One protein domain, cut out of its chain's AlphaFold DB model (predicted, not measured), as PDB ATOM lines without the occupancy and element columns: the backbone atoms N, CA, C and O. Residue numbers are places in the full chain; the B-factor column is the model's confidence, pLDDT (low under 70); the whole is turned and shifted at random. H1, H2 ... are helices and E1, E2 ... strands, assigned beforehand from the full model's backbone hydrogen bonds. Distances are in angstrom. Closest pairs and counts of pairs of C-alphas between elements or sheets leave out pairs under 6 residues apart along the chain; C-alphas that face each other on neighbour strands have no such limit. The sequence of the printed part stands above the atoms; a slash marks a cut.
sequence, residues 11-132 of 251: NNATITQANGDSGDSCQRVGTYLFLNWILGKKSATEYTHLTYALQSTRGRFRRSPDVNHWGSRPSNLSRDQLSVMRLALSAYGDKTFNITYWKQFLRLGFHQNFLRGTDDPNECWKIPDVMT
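This is residues 11 to 132 of the 251 residues of an uncharacterized protein of Candidatus Dependentiae bacterium (UniProt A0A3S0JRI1). Two helical hairpins pack together through their longer helices: H1 and H3 lie side by side as the close pair, H2 folds back loosely beside H1, and H4 folds back obliquely beside H3. Long stretches with no named element run round these helices, and the last one, residues 106 to 132, loops far out past H4 and folds back. The printed part has 122 residues, with four named helices and one short strand in the order H1, H2, E1, H3, H4; the class is mostly helix, though under half of the residues, 51, are in named elements. The whole is compact, with a radius of gyration of the C-alphas of 13.8 A and spans of 43 by 35 by 21 A.

H1, the longest helix, is residues 25 to 39 and runs 20.7 A from C-alpha 25 at (22.455, 65.804, 109.766) to C-alpha 39 at (14.743, 77.751, 94.691). H3 is residues 79 to 91, 18.4 A long. H2 is residues 44 to 53, 14.2 A long. H4 is residues 96 to 105, 14.3 A long, and ends with C-alpha 105 at (17.490, 46.043, 96.183). The strand E1 is residues 55 to 57, 5.5 A long.

H1 and H3 touch and run the same way at a shallow tilt of 32 degrees; their closest C-alphas are those of Gly 30 and Met 85, 4.0 A apart. H1 and H2 form a helical hairpin at a shallow tilt of 14 degrees, opposite ways. They only just touch, with 3 pairs of C-alphas within 8 A and residues 29 to 33 alone on the side of H1; the closest C-alphas are those of Leu 33 and Tyr 47, 6.7 A apart. H3 and H4 form a second helical hairpin, opposite ways at a steep tilt of 39 degrees. H3 touches H4 with residues 86 to 90 alone, and the closest C-alphas are those of Leu 89 and Phe 97, 5.5 A apart. H2 and H3 are near each other, while H4 is apart from H1 and from H2. E1 pairs with no named strand, but its residues 55 to 57 pair antiparallel with residues 60 to 61. E1 and H2 meet only through their link. In H1, H2, H3 and H4 every O i to N i+4 pair is within hydrogen-bond range.

The two C-alphas farthest apart are those of Gly 40 and Asn 122, at 43.3 A. The printed part has no cut. The link from E1 to H3 is long, with 21 residues; the other links are tight. The mean pLDDT of the printed part is 91.9, and residues 115 to 124 of this predicted model are under 70.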
ATOM      1  N   ASN A  11      28.392  72.439 111.820       94.25
ATOM      2  CA  ASN A  11      29.398  71.802 112.670       94.25
ATOM      3  C   ASN A  11      29.923  70.526 112.005       94.25
ATOM      4  O   ASN A  11      29.198  69.856 111.271       94.25
ATOM      5  N   ASN A  12      31.191  70.180 112.248       90.44
ATOM      6  CA  ASN A  12      31.819  68.953 111.732       90.44
ATOM      7  C   ASN A  12      31.603  68.737 110.219       90.44
ATOM      8  O   ASN A  12      31.327  67.632 109.761       90.44
ATOM      9  N   ALA A  13      31.710  69.814 109.439       93.00
ATOM     10  CA  ALA A  13      31.494  69.839 107.993       93.00
ATOM     11  C   ALA A  13      30.059  69.518 107.505       93.00
ATOM     12  O   ALA A  13      29.861  69.274 106.314       93.00
ATOM     13  N   THR A  14      29.045  69.566 108.375       96.44
ATOM     14  CA  THR A  14      27.641  69.295 108.029       96.44
ATOM     15  C   THR A  14      26.663  70.260 108.711       96.44
ATOM     16  O   THR A  14      27.051  71.080 109.536       96.44
ATOM     17  N   ILE A  15      25.380  70.170 108.354       97.38
ATOM     18  CA  ILE A  15      24.293  70.895 109.023       97.38
ATOM     19  C   ILE A  15      23.795  70.044 110.198       97.38
ATOM     20  O   ILE A  15      23.361  68.910 110.007       97.38
ATOM     21  N   THR A  16      23.862  70.591 111.404       96.62
ATOM     22  CA  THR A  16      23.511  69.960 112.690       96.62
ATOM     23  C   THR A  16      22.272  70.605 113.310       96.62
ATOM     24  O   THR A  16      21.788  71.623 112.818       96.62
ATOM     25  N   GLN A  17      21.735  69.995 114.363       95.50
ATOM     26  CA  GLN A  17      20.649  70.549 115.173       95.50
ATOM     27  C   GLN A  17      21.116  71.768 115.989       95.50
ATOM     28  O   GLN A  17      22.313  72.057 116.047       95.50
ATOM     29  N   ALA A  18      20.187  72.495 116.620       96.06
ATOM     30  CA  ALA A  18      20.511  73.710 117.380       96.06
ATOM     31  C   ALA A  18      21.539  73.478 118.497       96.06
ATOM     32  O   ALA A  18      22.401  74.322 118.724       96.06
ATOM     33  N   ASN A  19      21.481  72.327 119.167       95.69
ATOM     34  CA  ASN A  19      22.427  71.936 120.212       95.69
ATOM     35  C   ASN A  19      23.773  71.399 119.679       95.69
ATOM     36  O   ASN A  19      24.604  70.961 120.469       95.69
ATOM     37  N   GLY A  20      23.984  71.393 118.358       94.94
ATOM     38  CA  GLY A  20      25.179  70.852 117.708       94.94
ATOM     39  C   GLY A  20      25.145  69.342 117.454       94.94
ATOM     40  O   GLY A  20      26.081  68.818 116.846       94.94
ATOM     41  N   ASP A  21      24.081  68.639 117.857       94.12
ATOM     42  CA  ASP A  21      23.920  67.215 117.565       94.12
ATOM     43  C   ASP A  21      23.797  66.978 116.050       94.12
ATOM     44  O   ASP A  21      23.092  67.671 115.311       94.12
ATOM     45  N   SER A  22      24.524  65.972 115.580       94.38
ATOM     46  CA  SER A  22      24.600  65.562 114.181       94.38
ATOM     47  C   SER A  22      23.812  64.279 113.893       94.38
ATOM     48  O   SER A  22      23.902  63.726 112.794       94.38
ATOM     49  N   GLY A  23      23.015  63.806 114.858       92.06
ATOM     50  CA  GLY A  23      22.115  62.663 114.733       92.06
ATOM     51  C   GLY A  23      21.122  62.776 113.576       92.06
ATOM     52  O   GLY A  23      20.798  61.756 112.977       92.06
ATOM     53  N   ASP A  24      20.726  63.989 113.180       92.69
ATOM     54  CA  ASP A  24      19.812  64.227 112.050       92.69
ATOM     55  C   ASP A  24      20.446  64.872 110.817       92.69
ATOM     56  O   ASP A  24      19.757  65.196 109.843       92.69
ATOM     57  N   SER A  25      21.771  65.025 110.800       96.75
ATOM     58  CA  SER A  25      22.455  65.804 109.766       96.75
ATOM     59  C   SER A  25      22.186  65.318 108.344       96.75
ATOM     60  O   SER A  25      22.043  66.140 107.439       96.75
ATOM     61  N   CYS A  26      22.048  64.008 108.123       97.38
ATOM     62  CA  CYS A  26      21.744  63.475 106.795       97.38
ATOM     63  C   CYS A  26      20.400  63.966 106.230       97.38
ATOM     64  O   CYS A  26      20.349  64.437 105.092       97.38
ATOM     65  N   GLN A  27      19.327  63.942 107.028       96.62
ATOM     66  CA  GLN A  27      18.038  64.508 106.613       96.62
ATOM     67  C   GLN A  27      18.156  66.016 106.412       96.62
ATOM     68  O   GLN A  27      17.725  66.514 105.377       96.62
ATOM     69  N   ARG A  28      18.754  66.751 107.365       97.06
ATOM     70  CA  ARG A  28      18.842  68.220 107.289       97.06
ATOM     71  C   ARG A  28      19.609  68.673 106.048       97.06
ATOM     72  O   ARG A  28      19.152  69.580 105.358       97.06
ATOM     73  N   VAL A  29      20.721  68.014 105.720       98.12
ATOM     74  CA  VAL A  29      21.480  68.271 104.490       98.12
ATOM     75  C   VAL A  29      20.665  67.923 103.249       98.12
ATOM     76  O   VAL A  29      20.611  68.733 102.325       98.12
ATOM     77  N   GLY A  30      20.008  66.759 103.218       98.25
ATOM     78  CA  GLY A  30      19.143  66.381 102.100       98.25
ATOM     79  C   GLY A  30      18.046  67.421 101.854       98.25
ATOM     80  O   GLY A  30      17.873  67.883 100.727       98.25
ATOM     81  N   THR A  31      17.383  67.876 102.919       98.38
ATOM     82  CA  THR A  31      16.363  68.923 102.854       98.38
ATOM     83  C   THR A  31      16.916  70.241 102.366       98.38
ATOM     84  O   THR A  31      16.414  70.798 101.392       98.38
ATOM     85  N   TYR A  32      17.988  70.719 102.987       98.50
ATOM     86  CA  TYR A  32      18.630  71.966 102.607       98.50
ATOM     87  C   TYR A  32      19.016  71.982 101.121       98.50
ATOM     88  O   TYR A  32      18.718  72.939 100.402       98.50
ATOM     89  N   LEU A  33      19.645  70.908 100.633       98.56
ATOM     90  CA  LEU A  33      20.071  70.798  99.239       98.56
ATOM     91  C   LEU A  33      18.878  70.749  98.285       98.56
ATOM     92  O   LEU A  33      18.898  71.428  97.254       98.56
ATOM     93  N   PHE A  34      17.849  69.965  98.615       98.69
ATOM     94  CA  PHE A  34      16.664  69.811  97.778       98.69
ATOM     95  C   PHE A  34      15.847  71.107  97.685       98.69
ATOM     96  O   PHE A  34      15.503  71.536  96.583       98.69
ATOM     97  N   LEU A  35      15.605  71.789  98.807       98.62
ATOM     98  CA  LEU A  35      14.880  73.064  98.813       98.62
ATOM     99  C   LEU A  35      15.658  74.159  98.073       98.62
ATOM    100  O   LEU A  35      15.084  74.863  97.245       98.62
ATOM    101  N   ASN A  36      16.979  74.261  98.265       98.44
ATOM    102  CA  ASN A  36      17.792  75.198  97.483       98.44
ATOM    103  C   ASN A  36      17.781  74.883  95.984       98.44
ATOM    104  O   ASN A  36      17.809  75.803  95.162       98.44
ATOM    105  N   TRP A  37      17.699  73.605  95.604       98.25
ATOM    106  CA  TRP A  37      17.529  73.225  94.205       98.25
ATOM    107  C   TRP A  37      16.201  73.728  93.636       98.25
ATOM    108  O   TRP A  37      16.215  74.358  92.577       98.25
ATOM    109  N   ILE A  38      15.086  73.547  94.359       98.44
ATOM    110  CA  ILE A  38      13.774  74.102  93.977       98.44
ATOM    111  C   ILE A  38      13.898  75.613  93.779       98.44
ATOM    112  O   ILE A  38      13.503  76.148  92.742       98.44
ATOM    113  N   LEU A  39      14.531  76.305  94.729       98.12
ATOM    114  CA  LEU A  39      14.743  77.751  94.691       98.12
ATOM    115  C   LEU A  39      15.683  78.220  93.575       98.12
ATOM    116  O   LEU A  39      15.694  79.407  93.264       98.12
ATOM    117  N   GLY A  40      16.380  77.318  92.882       97.19
ATOM    118  CA  GLY A  40      17.369  77.671  91.861       97.19
ATOM    119  C   GLY A  40      18.691  78.173  92.453       97.19
ATOM    120  O   GLY A  40      19.547  78.644  91.715       97.19
ATOM    121  N   LYS A  41      18.883  78.027  93.769       96.56
ATOM    122  CA  LYS A  41      20.079  78.407  94.536       96.56
ATOM    123  C   LYS A  41      21.095  77.254  94.624       96.56
ATOM    124  O   LYS A  41      21.857  77.154  95.581       96.56
ATOM    125  N   LYS A  42      21.085  76.328  93.658       94.06
ATOM    126  CA  LYS A  42      21.943  75.132  93.681       94.06
ATOM    127  C   LYS A  42      23.425  75.504  93.565       94.06
ATOM    128  O   LYS A  42      23.803  76.322  92.729       94.06
ATOM    129  N   SER A  43      24.277  74.839  94.342       95.94
ATOM    130  CA  SER A  43      25.734  74.988  94.267       95.94
ATOM    131  C   SER A  43      26.391  73.613  94.194       95.94
ATOM    132  O   SER A  43      26.241  72.808  95.106       95.94
ATOM    133  N   ALA A  44      27.120  73.342  93.106       95.44
ATOM    134  CA  ALA A  44      27.787  72.055  92.901       95.44
ATOM    135  C   ALA A  44      28.858  71.787  93.970       95.44
ATOM    136  O   ALA A  44      28.891  70.708  94.547       95.44
ATOM    137  N   THR A  45      29.683  72.790  94.287       95.88
ATOM    138  CA  THR A  45      30.722  72.691  95.325       95.88
ATOM    139  C   THR A  45      30.128  72.361  96.689       95.88
ATOM    140  O   THR A  45      30.616  71.485  97.392       95.88
ATOM    141  N   GLU A  46      29.053  73.052  97.057       95.69
ATOM    142  CA  GLU A  46      28.388  72.866  98.344       95.69
ATOM    143  C   GLU A  46      27.682  71.521  98.440       95.69
ATOM    144  O   GLU A  46      27.812  70.822  99.441       95.69
ATOM    145  N   TYR A  47      27.002  71.131  97.362       97.38
ATOM    146  CA  TYR A  47      26.425  69.807  97.204       97.38
ATOM    147  C   TYR A  47      27.479  68.718  97.414       97.38
ATOM    148  O   TYR A  47      27.292  67.850  98.265       97.38
ATOM    149  N   THR A  48      28.603  68.775  96.695       96.44
ATOM    150  CA  THR A  48      29.680  67.788  96.819       96.44
ATOM    151  C   THR A  48      30.235  67.753  98.237       96.44
ATOM    152  O   THR A  48      30.361  66.674  98.806       96.44
ATOM    153  N   HIS A  49      30.509  68.914  98.833       96.44
ATOM    154  CA  HIS A  49      31.063  69.003 100.183       96.44
ATOM    155  C   HIS A  49      30.140  68.377 101.237       96.44
ATOM    156  O   HIS A  49      30.551  67.487 101.982       96.44
ATOM    157  N   LEU A  50      28.869  68.791 101.258       97.25
ATOM    158  CA  LEU A  50      27.891  68.320 102.240       97.25
ATOM    159  C   LEU A  50      27.536  66.838 102.048       97.25
ATOM    160  O   LEU A  50      27.438  66.090 103.021       97.25
ATOM    161  N   THR A  51      27.353  66.390 100.803       97.12
ATOM    162  CA  THR A  51      27.021  64.982 100.531       97.12
ATOM    163  C   THR A  51      28.193  64.052 100.824       97.12
ATOM    164  O   THR A  51      27.975  62.978 101.387       97.12
ATOM    165  N   TYR A  52      29.427  64.455 100.502       96.00
ATOM    166  CA  TYR A  52      30.617  63.645 100.751       96.00
ATOM    167  C   TYR A  52      30.902  63.486 102.246       96.00
ATOM    168  O   TYR A  52      31.202  62.380 102.688       96.00
ATOM    169  N   ALA A  53      30.704  64.538 103.051       96.50
ATOM    170  CA  ALA A  53      30.841  64.453 104.509       96.50
ATOM    171  C   ALA A  53      29.965  63.333 105.115       96.50
ATOM    172  O   ALA A  53      30.391  62.595 106.011       96.50
ATOM    173  N   LEU A  54      28.757  63.152 104.581       97.50
ATOM    174  CA  LEU A  54      27.768  62.174 105.047       97.50
ATOM    175  C   LEU A  54      27.820  60.832 104.307       97.50
ATOM    176  O   LEU A  54      27.068  59.914 104.641       97.50
ATOM    177  N   GLN A  55      28.694  60.684 103.314       96.69
ATOM    178  CA  GLN A  55      28.862  59.445 102.571       96.69
ATOM    179  C   GLN A  55      30.034  58.644 103.145       96.69
ATOM    180  O   GLN A  55      31.188  59.035 103.031       96.69
ATOM    181  N   SER A  56      29.754  57.481 103.735       93.69
ATOM    182  CA  SER A  56      30.808  56.612 104.277       93.69
ATOM    183  C   SER A  56      31.549  55.850 103.180       93.69
ATOM    184  O   SER A  56      32.750  55.635 103.247       93.69
ATOM    185  N   THR A  57      30.804  55.383 102.178       94.00
ATOM    186  CA  THR A  57      31.315  54.765 100.950       94.00
ATOM    187  C   THR A  57      30.338  55.082  99.830       94.00
ATOM    188  O   THR A  57      29.177  55.388 100.093       94.00
ATOM    189  N   ARG A  58      30.758  54.991  98.566       94.94
ATOM    190  CA  ARG A  58      29.904  55.351  97.424       94.94
ATOM    191  C   ARG A  58      28.519  54.692  97.503       94.94
ATOM    192  O   ARG A  58      28.412  53.468  97.495       94.94
ATOM    193  N   GLY A  59      27.457  55.491  97.602       93.38
ATOM    194  CA  GLY A  59      26.067  55.024  97.725       93.38
ATOM    195  C   GLY A  59      25.673  54.478  99.104       93.38
ATOM    196  O   GLY A  59      24.638  53.827  99.224       93.38
ATOM    197  N   ARG A  60      26.494  54.697 100.136       95.19
ATOM    198  CA  ARG A  60      26.209  54.370 101.535       95.19
ATOM    199  C   ARG A  60      26.391  55.623 102.392       95.19
ATOM    200  O   ARG A  60      27.470  56.207 102.404       95.19
ATOM    201  N   PHE A  61      25.335  56.025 103.085       97.44
ATOM    202  CA  PHE A  61      25.308  57.254 103.879       97.44
ATOM    203  C   PHE A  61      25.297  56.947 105.381       97.44
ATOM    204  O   PHE A  61      25.012  55.818 105.782       97.44
ATOM    205  N   ARG A  62      25.617  57.948 106.195       95.38
ATOM    206  CA  ARG A  62      25.608  57.923 107.666       95.38
ATOM    207  C   ARG A  62      24.868  59.149 108.196       95.38
ATOM    208  O   ARG A  62      24.712  60.119 107.456       95.38
ATOM    209  N   ARG A  63      24.398  59.093 109.445       94.62
ATOM    210  CA  ARG A  63      23.658  60.207 110.055       94.62
ATOM    211  C   ARG A  63      24.567  61.414 110.273       94.62
ATOM    212  O   ARG A  63      24.198  62.520 109.902       94.62
ATOM    213  N   SER A  64      25.765  61.144 110.800       94.94
ATOM    214  CA  SER A  64      26.765  62.127 111.220       94.94
ATOM    215  C   SER A  64      28.134  61.867 110.576       94.94
ATOM    216  O   SER A  64      28.512  60.704 110.410       94.94
ATOM    217  N   PRO A  65      28.907  62.910 110.225       94.69
ATOM    218  CA  PRO A  65      30.300  62.772 109.817       94.69
ATOM    219  C   PRO A  65      31.279  62.552 110.984       94.69
ATOM    220  O   PRO A  65      32.385  62.068 110.738       94.69
ATOM    221  N   ASP A  66      30.891  62.895 112.217       94.06
ATOM    222  CA  ASP A  66      31.728  62.780 113.414       94.06
ATOM    223  C   ASP A  66      31.922  61.312 113.789       94.06
ATOM    224  O   ASP A  66      30.975  60.639 114.174       94.06
ATOM    225  N   VAL A  67      33.157  60.817 113.695       91.62
ATOM    226  CA  VAL A  67      33.509  59.411 113.935       91.62
ATOM    227  C   VAL A  67      33.196  58.931 115.353       91.62
ATOM    228  O   VAL A  67      32.915  57.744 115.527       91.62
ATOM    229  N   ASN A  68      33.195  59.833 116.337       91.12
ATOM    230  CA  ASN A  68      32.920  59.506 117.734       91.12
ATOM    231  C   ASN A  68      31.418  59.470 118.038       91.12
ATOM    232  O   ASN A  68      30.999  58.905 119.048       91.12
ATOM    233  N   HIS A  69      30.594  60.028 117.151       90.62
ATOM    234  CA  HIS A  69      29.149  60.006 117.283       90.62
ATOM    235  C   HIS A  69      28.582  58.639 116.880       90.62
ATOM    236  O   HIS A  69      28.984  58.052 115.872       90.62
ATOM    237  N   TRP A  70      27.579  58.130 117.599       86.88
ATOM    238  CA  TRP A  70      26.920  56.857 117.258       86.88
ATOM    239  C   TRP A  70      26.322  56.881 115.839       86.88
ATOM    240  O   TRP A  70      26.325  55.873 115.128       86.88
ATOM    241  N   GLY A  71      25.869  58.053 115.387       89.56
ATOM    242  CA  GLY A  71      25.329  58.288 114.046       89.56
ATOM    243  C   GLY A  71      26.354  58.173 112.906       89.56
ATOM    244  O   GLY A  71      25.968  58.221 111.737       89.56
ATOM    245  N   SER A  72      27.644  58.009 113.215       92.12
ATOM    246  CA  SER A  72      28.719  57.828 112.231       92.12
ATOM    247  C   SER A  72      28.683  56.470 111.541       92.12
ATOM    248  O   SER A  72      29.136  56.324 110.400       92.12
ATOM    249  N   ARG A  73      28.096  55.474 112.216       91.06
ATOM    250  CA  ARG A  73      27.924  54.122 111.693       91.06
ATOM    251  C   ARG A  73      26.860  54.135 110.593       91.06
ATOM    252  O   ARG A  73      25.705  54.459 110.862       91.06
ATOM    253  N   PRO A  74      27.180  53.714 109.357       91.62
ATOM    254  CA  PRO A  74      26.213  53.734 108.255       91.62
ATOM    255  C   PRO A  74      24.989  52.849 108.496       91.62
ATOM    256  O   PRO A  74      23.923  53.088 107.942       91.62
ATOM    257  N   SER A  75      25.142  51.818 109.328       89.81
ATOM    258  CA  SER A  75      24.056  50.932 109.743       89.81
ATOM    259  C   SER A  75      23.048  51.572 110.706       89.81
ATOM    260  O   SER A  75      22.099  50.904 111.091       89.81
ATOM    261  N   ASN A  76      23.263  52.830 111.107       89.75
ATOM    262  CA  ASN A  76      22.329  53.602 111.928       89.75
ATOM    263  C   ASN A  76      21.472  54.553 111.095       89.75
ATOM    264  O   ASN A  76      20.527  55.120 111.629       89.75
ATOM    265  N   LEU A  77      21.766  54.761 109.806       92.69
ATOM    266  CA  LEU A  77      21.026  55.717 108.980       92.69
ATOM    267  C   LEU A  77      19.569  55.277 108.792       92.69
ATOM    268  O   LEU A  77      19.329  54.268 108.128       92.69
ATOM    269  N   SER A  78      18.624  56.057 109.322       91.69
ATOM    270  CA  SER A  78      17.193  55.766 109.203       91.69
ATOM    271  C   SER A  78      16.709  55.859 107.753       91.69
ATOM    272  O   SER A  78      17.292  56.572 106.924       91.69
ATOM    273  N   ARG A  79      15.606  55.159 107.449       94.25
ATOM    274  CA  ARG A  79      14.899  55.298 106.166       94.25
ATOM    275  C   ARG A  79      14.614  56.758 105.857       94.25
ATOM    276  O   ARG A  79      14.858  57.214 104.745       94.25
ATOM    277  N   ASP A  80      14.086  57.468 106.841       93.31
ATOM    278  CA  ASP A  80      13.585  58.827 106.701       93.31
ATOM    279  C   ASP A  80      14.700  59.772 106.230       93.31
ATOM    280  O   ASP A  80      14.550  60.450 105.208       93.31
ATOM    281  N   GLN A  81      15.882  59.682 106.844       95.50
ATOM    282  CA  GLN A  81      17.068  60.431 106.427       95.50
ATOM    283  C   GLN A  81      17.543  60.063 105.016       95.50
ATOM    284  O   GLN A  81      17.819  60.949 104.201       95.50
ATOM    285  N   LEU A  82      17.620  58.766 104.692       97.19
ATOM    286  CA  LEU A  82      18.052  58.334 103.360       97.19
ATOM    287  C   LEU A  82      17.055  58.746 102.270       97.19
ATOM    288  O   LEU A  82      17.469  59.122 101.172       97.19
ATOM    289  N   SER A  83      15.756  58.682 102.562       97.12
ATOM    290  CA  SER A  83      14.691  59.026 101.621       97.12
ATOM    291  C   SER A  83      14.775  60.495 101.201       97.12
ATOM    292  O   SER A  83      14.734  60.795 100.011       97.12
ATOM    293  N   VAL A  84      15.016  61.397 102.156       97.69
ATOM    294  CA  VAL A  84      15.191  62.832 101.904       97.69
ATOM    295  C   VAL A  84      16.499  63.106 101.160       97.69
ATOM    296  O   VAL A  84      16.504  63.836 100.169       97.69
ATOM    297  N   MET A  85      17.603  62.468 101.564       98.25
ATOM    298  CA  MET A  85      18.876  62.578 100.844       98.25
ATOM    299  C   MET A  85      18.730  62.151  99.375       98.25
ATOM    300  O   MET A  85      19.248  62.814  98.480       98.25
ATOM    301  N   ARG A  86      17.970  61.087  99.090       98.50
ATOM    302  CA  ARG A  86      17.700  60.634  97.716       98.50
ATOM    303  C   ARG A  86      16.962  61.669  96.872       98.50
ATOM    304  O   ARG A  86      17.256  61.751  95.681       98.50
ATOM    305  N   LEU A  87      16.071  62.475  97.452       98.56
ATOM    306  CA  LEU A  87      15.443  63.584  96.723       98.56
ATOM    307  C   LEU A  87      16.501  64.585  96.248       98.56
ATOM    308  O   LEU A  87      16.505  64.957  95.075       98.56
ATOM    309  N   ALA A  88      17.448  64.947  97.120       98.44
ATOM    310  CA  ALA A  88      18.565  65.816  96.760       98.44
ATOM    311  C   ALA A  88      19.464  65.182  95.687       98.44
ATOM    312  O   ALA A  88      19.695  65.803  94.652       98.44
ATOM    313  N   LEU A  89      19.912  63.933  95.871       98.62
ATOM    314  CA  LEU A  89      20.731  63.229  94.868       98.62
ATOM    315  C   LEU A  89      20.037  63.204  93.496       98.62
ATOM    316  O   LEU A  89      20.664  63.437  92.464       98.62
ATOM    317  N   SER A  90      18.726  62.950  93.491       98.44
ATOM    318  CA  SER A  90      17.917  62.907  92.279       98.44
ATOM    319  C   SER A  90      17.820  64.268  91.598       98.44
ATOM    320  O   SER A  90      18.062  64.374  90.396       98.44
ATOM    321  N   ALA A  91      17.528  65.318  92.368       98.06
ATOM    322  CA  ALA A  91      17.417  66.684  91.874       98.06
ATOM    323  C   ALA A  91      18.732  67.191  91.256       98.06
ATOM    324  O   ALA A  91      18.730  67.852  90.215       98.06
ATOM    325  N   TYR A  92      19.868  66.825  91.850       98.12
ATOM    326  CA  TYR A  92      21.196  67.152  91.331       98.12
ATOM    327  C   TYR A  92      21.671  66.216  90.205       98.12
ATOM    328  O   TYR A  92      22.730  66.460  89.629       98.12
ATOM    329  N   GLY A  93      20.901  65.181  89.844       97.12
ATOM    330  CA  GLY A  93      21.260  64.235  88.784       97.12
ATOM    331  C   GLY A  93      22.474  63.362  89.122       97.12
ATOM    332  O   GLY A  93      23.199  62.932  88.224       97.12
ATOM    333  N   ASP A  94      22.732  63.114  90.408       97.50
ATOM    334  CA  ASP A  94      23.906  62.368  90.852       97.50
ATOM    335  C   ASP A  94      23.731  60.863  90.626       97.50
ATOM    336  O   ASP A  94      22.788  60.234  91.110       97.50
ATOM    337  N   LYS A  95      24.707  60.249  89.949       95.88
ATOM    338  CA  LYS A  95      24.746  58.805  89.656       95.88
ATOM    339  C   LYS A  95      24.719  57.934  90.917       95.88
ATOM    340  O   LYS A  95      24.317  56.772  90.865       95.88
ATOM    341  N   THR A  96      25.142  58.476  92.053       97.06
ATOM    342  CA  THR A  96      25.062  57.846  93.371       97.06
ATOM    343  C   THR A  96      23.625  57.505  93.747       97.06
ATOM    344  O   THR A  96      23.429  56.493  94.417       97.06
ATOM    345  N   PHE A  97      22.627  58.264  93.276       98.31
ATOM    346  CA  PHE A  97      21.210  57.970  93.494       98.31
ATOM    347  C   PHE A  97      20.886  56.504  93.178       98.31
ATOM    348  O   PHE A  97      20.457  55.757  94.061       98.31
ATOM    349  N   ASN A  98      21.199  56.058  91.957       98.25
ATOM    350  CA  ASN A  98      20.930  54.690  91.514       98.25
ATOM    351  C   ASN A  98      21.734  53.656  92.305       98.25
ATOM    352  O   ASN A  98      21.223  52.583  92.605       98.25
ATOM    353  N   ILE A  99      22.953  53.993  92.735       98.00
ATOM    354  CA  ILE A  99      23.763  53.111  93.588       98.00
ATOM    355  C   ILE A  99      23.092  52.913  94.955       98.00
ATOM    356  O   ILE A  99      23.106  51.797  95.476       98.00
ATOM    357  N   THR A 100      22.475  53.953  95.536       97.56
ATOM    358  CA  THR A 100      21.756  53.800  96.814       97.56
ATOM    359  C   THR A 100      20.577  52.835  96.691       97.56
ATOM    360  O   THR A 100      20.366  52.030  97.598       97.56
ATOM    361  N   TYR A 101      19.814  52.894  95.593       97.88
ATOM    362  CA  TYR A 101      18.706  51.968  95.336       97.88
ATOM    363  C   TYR A 101      19.211  50.570  95.020       97.88
ATOM    364  O   TYR A 101      18.717  49.612  95.599       97.88
ATOM    365  N   TRP A 102      20.259  50.439  94.205       97.38
ATOM    366  CA  TRP A 102      20.840  49.138  93.884       97.38
ATOM    367  C   TRP A 102      21.302  48.395  95.136       97.38
ATOM    368  O   TRP A 102      20.949  47.241  95.352       97.38
ATOM    369  N   LYS A 103      21.989  49.093  96.047       95.81
ATOM    370  CA  LYS A 103      22.364  48.530  97.348       95.81
ATOM    371  C   LYS A 103      21.155  48.133  98.199       95.81
ATOM    372  O   LYS A 103      21.264  47.179  98.959       95.81
ATOM    373  N   GLN A 104      20.042  48.860  98.119       96.50
ATOM    374  CA  GLN A 104      18.813  48.511  98.833       96.50
ATOM    375  C   GLN A 104      18.104  47.305  98.205       96.50
ATOM    376  O   GLN A 104      17.662  46.427  98.935       96.50
ATOM    377  N   PHE A 105      18.046  47.208  96.877       96.56
ATOM    378  CA  PHE A 105      17.490  46.043  96.183       96.56
ATOM    379  C   PHE A 105      18.303  44.773  96.454       96.56
ATOM    380  O   PHE A 105      17.718  43.722  96.685       96.56
ATOM    381  N   LEU A 106      19.635  44.873  96.541       96.00
ATOM    382  CA  LEU A 106      20.495  43.764  96.986       96.00
ATOM    383  C   LEU A 106      20.217  43.328  98.434       96.00
ATOM    384  O   LEU A 106      20.543  42.210  98.813       96.00
ATOM    385  N   ARG A 107      19.593  44.198  99.234       94.44
ATOM    386  CA  ARG A 107      19.045  43.882 100.559       94.44
ATOM    387  C   ARG A 107      17.543  43.594 100.501       94.44
ATOM    388  O   ARG A 107      16.849  43.849 101.470       94.44
ATOM    389  N   LEU A 108      17.014  43.131  99.370       94.75
ATOM    390  CA  LEU A 108      15.595  42.793  99.194       94.75
ATOM    391  C   LEU A 108      14.627  43.942  99.541       94.75
ATOM    392  O   LEU A 108      13.515  43.719 100.004       94.75
ATOM    393  N   GLY A 109      15.053  45.190  99.336       94.81
ATOM    394  CA  GLY A 109      14.257  46.375  99.659       94.81
ATOM    395  C   GLY A 109      14.457  46.912 101.078       94.81
ATOM    396  O   GLY A 109      13.970  48.000 101.384       94.81
ATOM    397  N   PHE A 110      15.223  46.229 101.927       95.62
ATOM    398  CA  PHE A 110      15.504  46.675 103.286       95.62
ATOM    399  C   PHE A 110      16.542  47.804 103.339       95.62
ATOM    400  O   PHE A 110      17.592  47.797 102.674       95.62
ATOM    401  N   HIS A 111      16.245  48.798 104.172       94.56
ATOM    402  CA  HIS A 111      17.158  49.883 104.507       94.56
ATOM    403  C   HIS A 111      18.381  49.376 105.276       94.56
ATOM    404  O   HIS A 111      18.521  48.198 105.595       94.56
ATOM    405  N   GLN A 112      19.352  50.259 105.499       90.94
ATOM    406  CA  GLN A 112      20.588  49.887 106.191       90.94
ATOM    407  C   GLN A 112      20.502  50.030 107.717       90.94
ATOM    408  O   GLN A 112      21.504  49.783 108.376       90.94
ATOM    409  N   ASN A 113      19.347  50.394 108.277       88.56
ATOM    410  CA  ASN A 113      19.136  50.608 109.709       88.56
ATOM    411  C   ASN A 113      18.853  49.313 110.483       88.56
ATOM    412  O   ASN A 113      17.758  49.106 110.992       88.56
ATOM    413  N   PHE A 114      19.842  48.426 110.541       81.62
ATOM    414  CA  PHE A 114      19.727  47.163 111.278       81.62
ATOM    415  C   PHE A 114      20.401  47.195 112.656       81.62
ATOM    416  O   PHE A 114      20.192  46.273 113.436       81.62
ATOM    417  N   LEU A 115      21.257  48.179 112.969       68.69
ATOM    418  CA  LEU A 115      22.111  48.092 114.161       68.69
ATOM    419  C   LEU A 115      21.300  48.153 115.467       68.69
ATOM    420  O   LEU A 115      20.342  48.918 115.600       68.69
ATOM    421  N   ARG A 116      21.783  47.398 116.458       62.81
ATOM    422  CA  ARG A 116      21.450  47.560 117.874       62.81
ATOM    423  C   ARG A 116      21.647  49.013 118.323       62.81
ATOM    424  O   ARG A 116      22.717  49.581 118.102       62.81
ATOM    425  N   GLY A 117      20.621  49.573 118.951       56.16
ATOM    426  CA  GLY A 117      20.597  50.941 119.452       56.16
ATOM    427  C   GLY A 117      20.504  52.032 118.390       56.16
ATOM    428  O   GLY A 117      21.105  53.101 118.504       56.16
ATOM    429  N   THR A 118      19.749  51.745 117.328       54.41
ATOM    430  CA  THR A 118      19.204  52.803 116.478       54.41
ATOM    431  C   THR A 118      18.241  53.614 117.354       54.41
ATOM    432  O   THR A 118      17.263  53.057 117.825       54.41
ATOM    433  N   ASP A 119      18.553  54.888 117.601       53.41
ATOM    434  CA  ASP A 119      17.791  55.845 118.426       53.41
ATOM    435  C   ASP A 119      17.957  55.733 119.974       53.41
ATOM    436  O   ASP A 119      17.873  56.767 120.633       53.41
ATOM    437  N   ASP A 120      18.337  54.579 120.558       53.03
ATOM    438  CA  ASP A 120      18.718  54.432 121.994       53.03
ATOM    439  C   ASP A 120      19.811  53.348 122.203       53.03
ATOM    440  O   ASP A 120      19.584  52.195 121.843       53.03
ATOM    441  N   PRO A 121      20.977  53.636 122.822       54.66
ATOM    442  CA  PRO A 121      22.065  52.671 123.064       54.66
ATOM    443  C   PRO A 121      21.672  51.357 123.762       54.66
ATOM    444  O   PRO A 121      22.398  50.364 123.652       54.66
ATOM    445  N   ASN A 122      20.556  51.348 124.489       62.03
ATOM    446  CA  ASN A 122      20.079  50.196 125.248       62.03
ATOM    447  C   ASN A 122      19.176  49.259 124.432       62.03
ATOM    448  O   ASN A 122      18.946  48.121 124.851       62.03
ATOM    449  N   GLU A 123      18.690  49.688 123.265       58.59
ATOM    450  CA  GLU A 123      17.734  48.911 122.476       58.59
ATOM    451  C   GLU A 123      18.358  47.740 121.706       58.59
ATOM    452  O   GLU A 123      19.569  47.654 121.495       58.59
ATOM    453  N   CYS A 124      17.509  46.791 121.306       63.16
ATOM    454  CA  CYS A 124      17.861  45.576 120.572       63.16
ATOM    455  C   CYS A 124      18.153  45.845 119.082       63.16
ATOM    456  O   CYS A 124      18.011  46.956 118.579       63.16
ATOM    457  N   TRP A 125      18.596  44.813 118.356       71.06
ATOM    458  CA  TRP A 125      18.680  44.866 116.891       71.06
ATOM    459  C   TRP A 125      17.295  45.160 116.306       71.06
ATOM    460  O   TRP A 125      16.334  44.455 116.616       71.06
ATOM    461  N   LYS A 126      17.199  46.184 115.455       78.75
ATOM    462  CA  LYS A 126      15.956  46.550 114.773       78.75
ATOM    463  C   LYS A 126      15.871  45.820 113.428       78.75
ATOM    464  O   LYS A 126      16.858  45.731 112.697       78.75
ATOM    465  N   ILE A 127      14.683  45.316 113.084       84.56
ATOM    466  CA  ILE A 127      14.399  44.875 111.712       84.56
ATOM    467  C   ILE A 127      14.465  46.117 110.817       84.56
ATOM    468  O   ILE A 127      13.729  47.070 111.080       84.56
ATOM    469  N   PRO A 128      15.313  46.131 109.777       88.75
ATOM    470  CA  PRO A 128      15.423  47.282 108.897       88.75
ATOM    471  C   PRO A 128      14.088  47.746 108.354       88.75
ATOM    472  O   PRO A 128      13.222  46.934 108.022       88.75
ATOM    473  N   ASP A 129      13.962  49.057 108.177       92.25
ATOM    474  CA  ASP A 129      12.762  49.591 107.557       92.25
ATOM    475  C   ASP A 129      12.663  49.077 106.112       92.25
ATOM    476  O   ASP A 129      13.653  48.981 105.375       92.25
ATOM    477  N   VAL A 130      11.444  48.763 105.691       95.25
ATOM    478  CA  VAL A 130      11.156  48.374 104.310       95.25
ATOM    479  C   VAL A 130      11.061  49.632 103.448       95.25
ATOM    480  O   VAL A 130      10.617  50.690 103.904       95.25
ATOM    481  N   MET A 131      11.478  49.519 102.188       96.12
ATOM    482  CA  MET A 131      11.223  50.533 101.170       96.12
ATOM    483  C   MET A 131       9.738  50.881 101.105       96.12
ATOM    484  O   MET A 131       8.882  50.009 100.962       96.12
ATOM    485  N   THR A 132       9.440  52.170 101.169       94.75
ATOM    486  CA  THR A 132       8.060  52.645 101.049       94.75
ATOM    487  C   THR A 132       7.641  52.781  99.582       94.75
ATOM    488  O   THR A 132       8.497  52.968  98.710       94.75
TER     489      THR A 132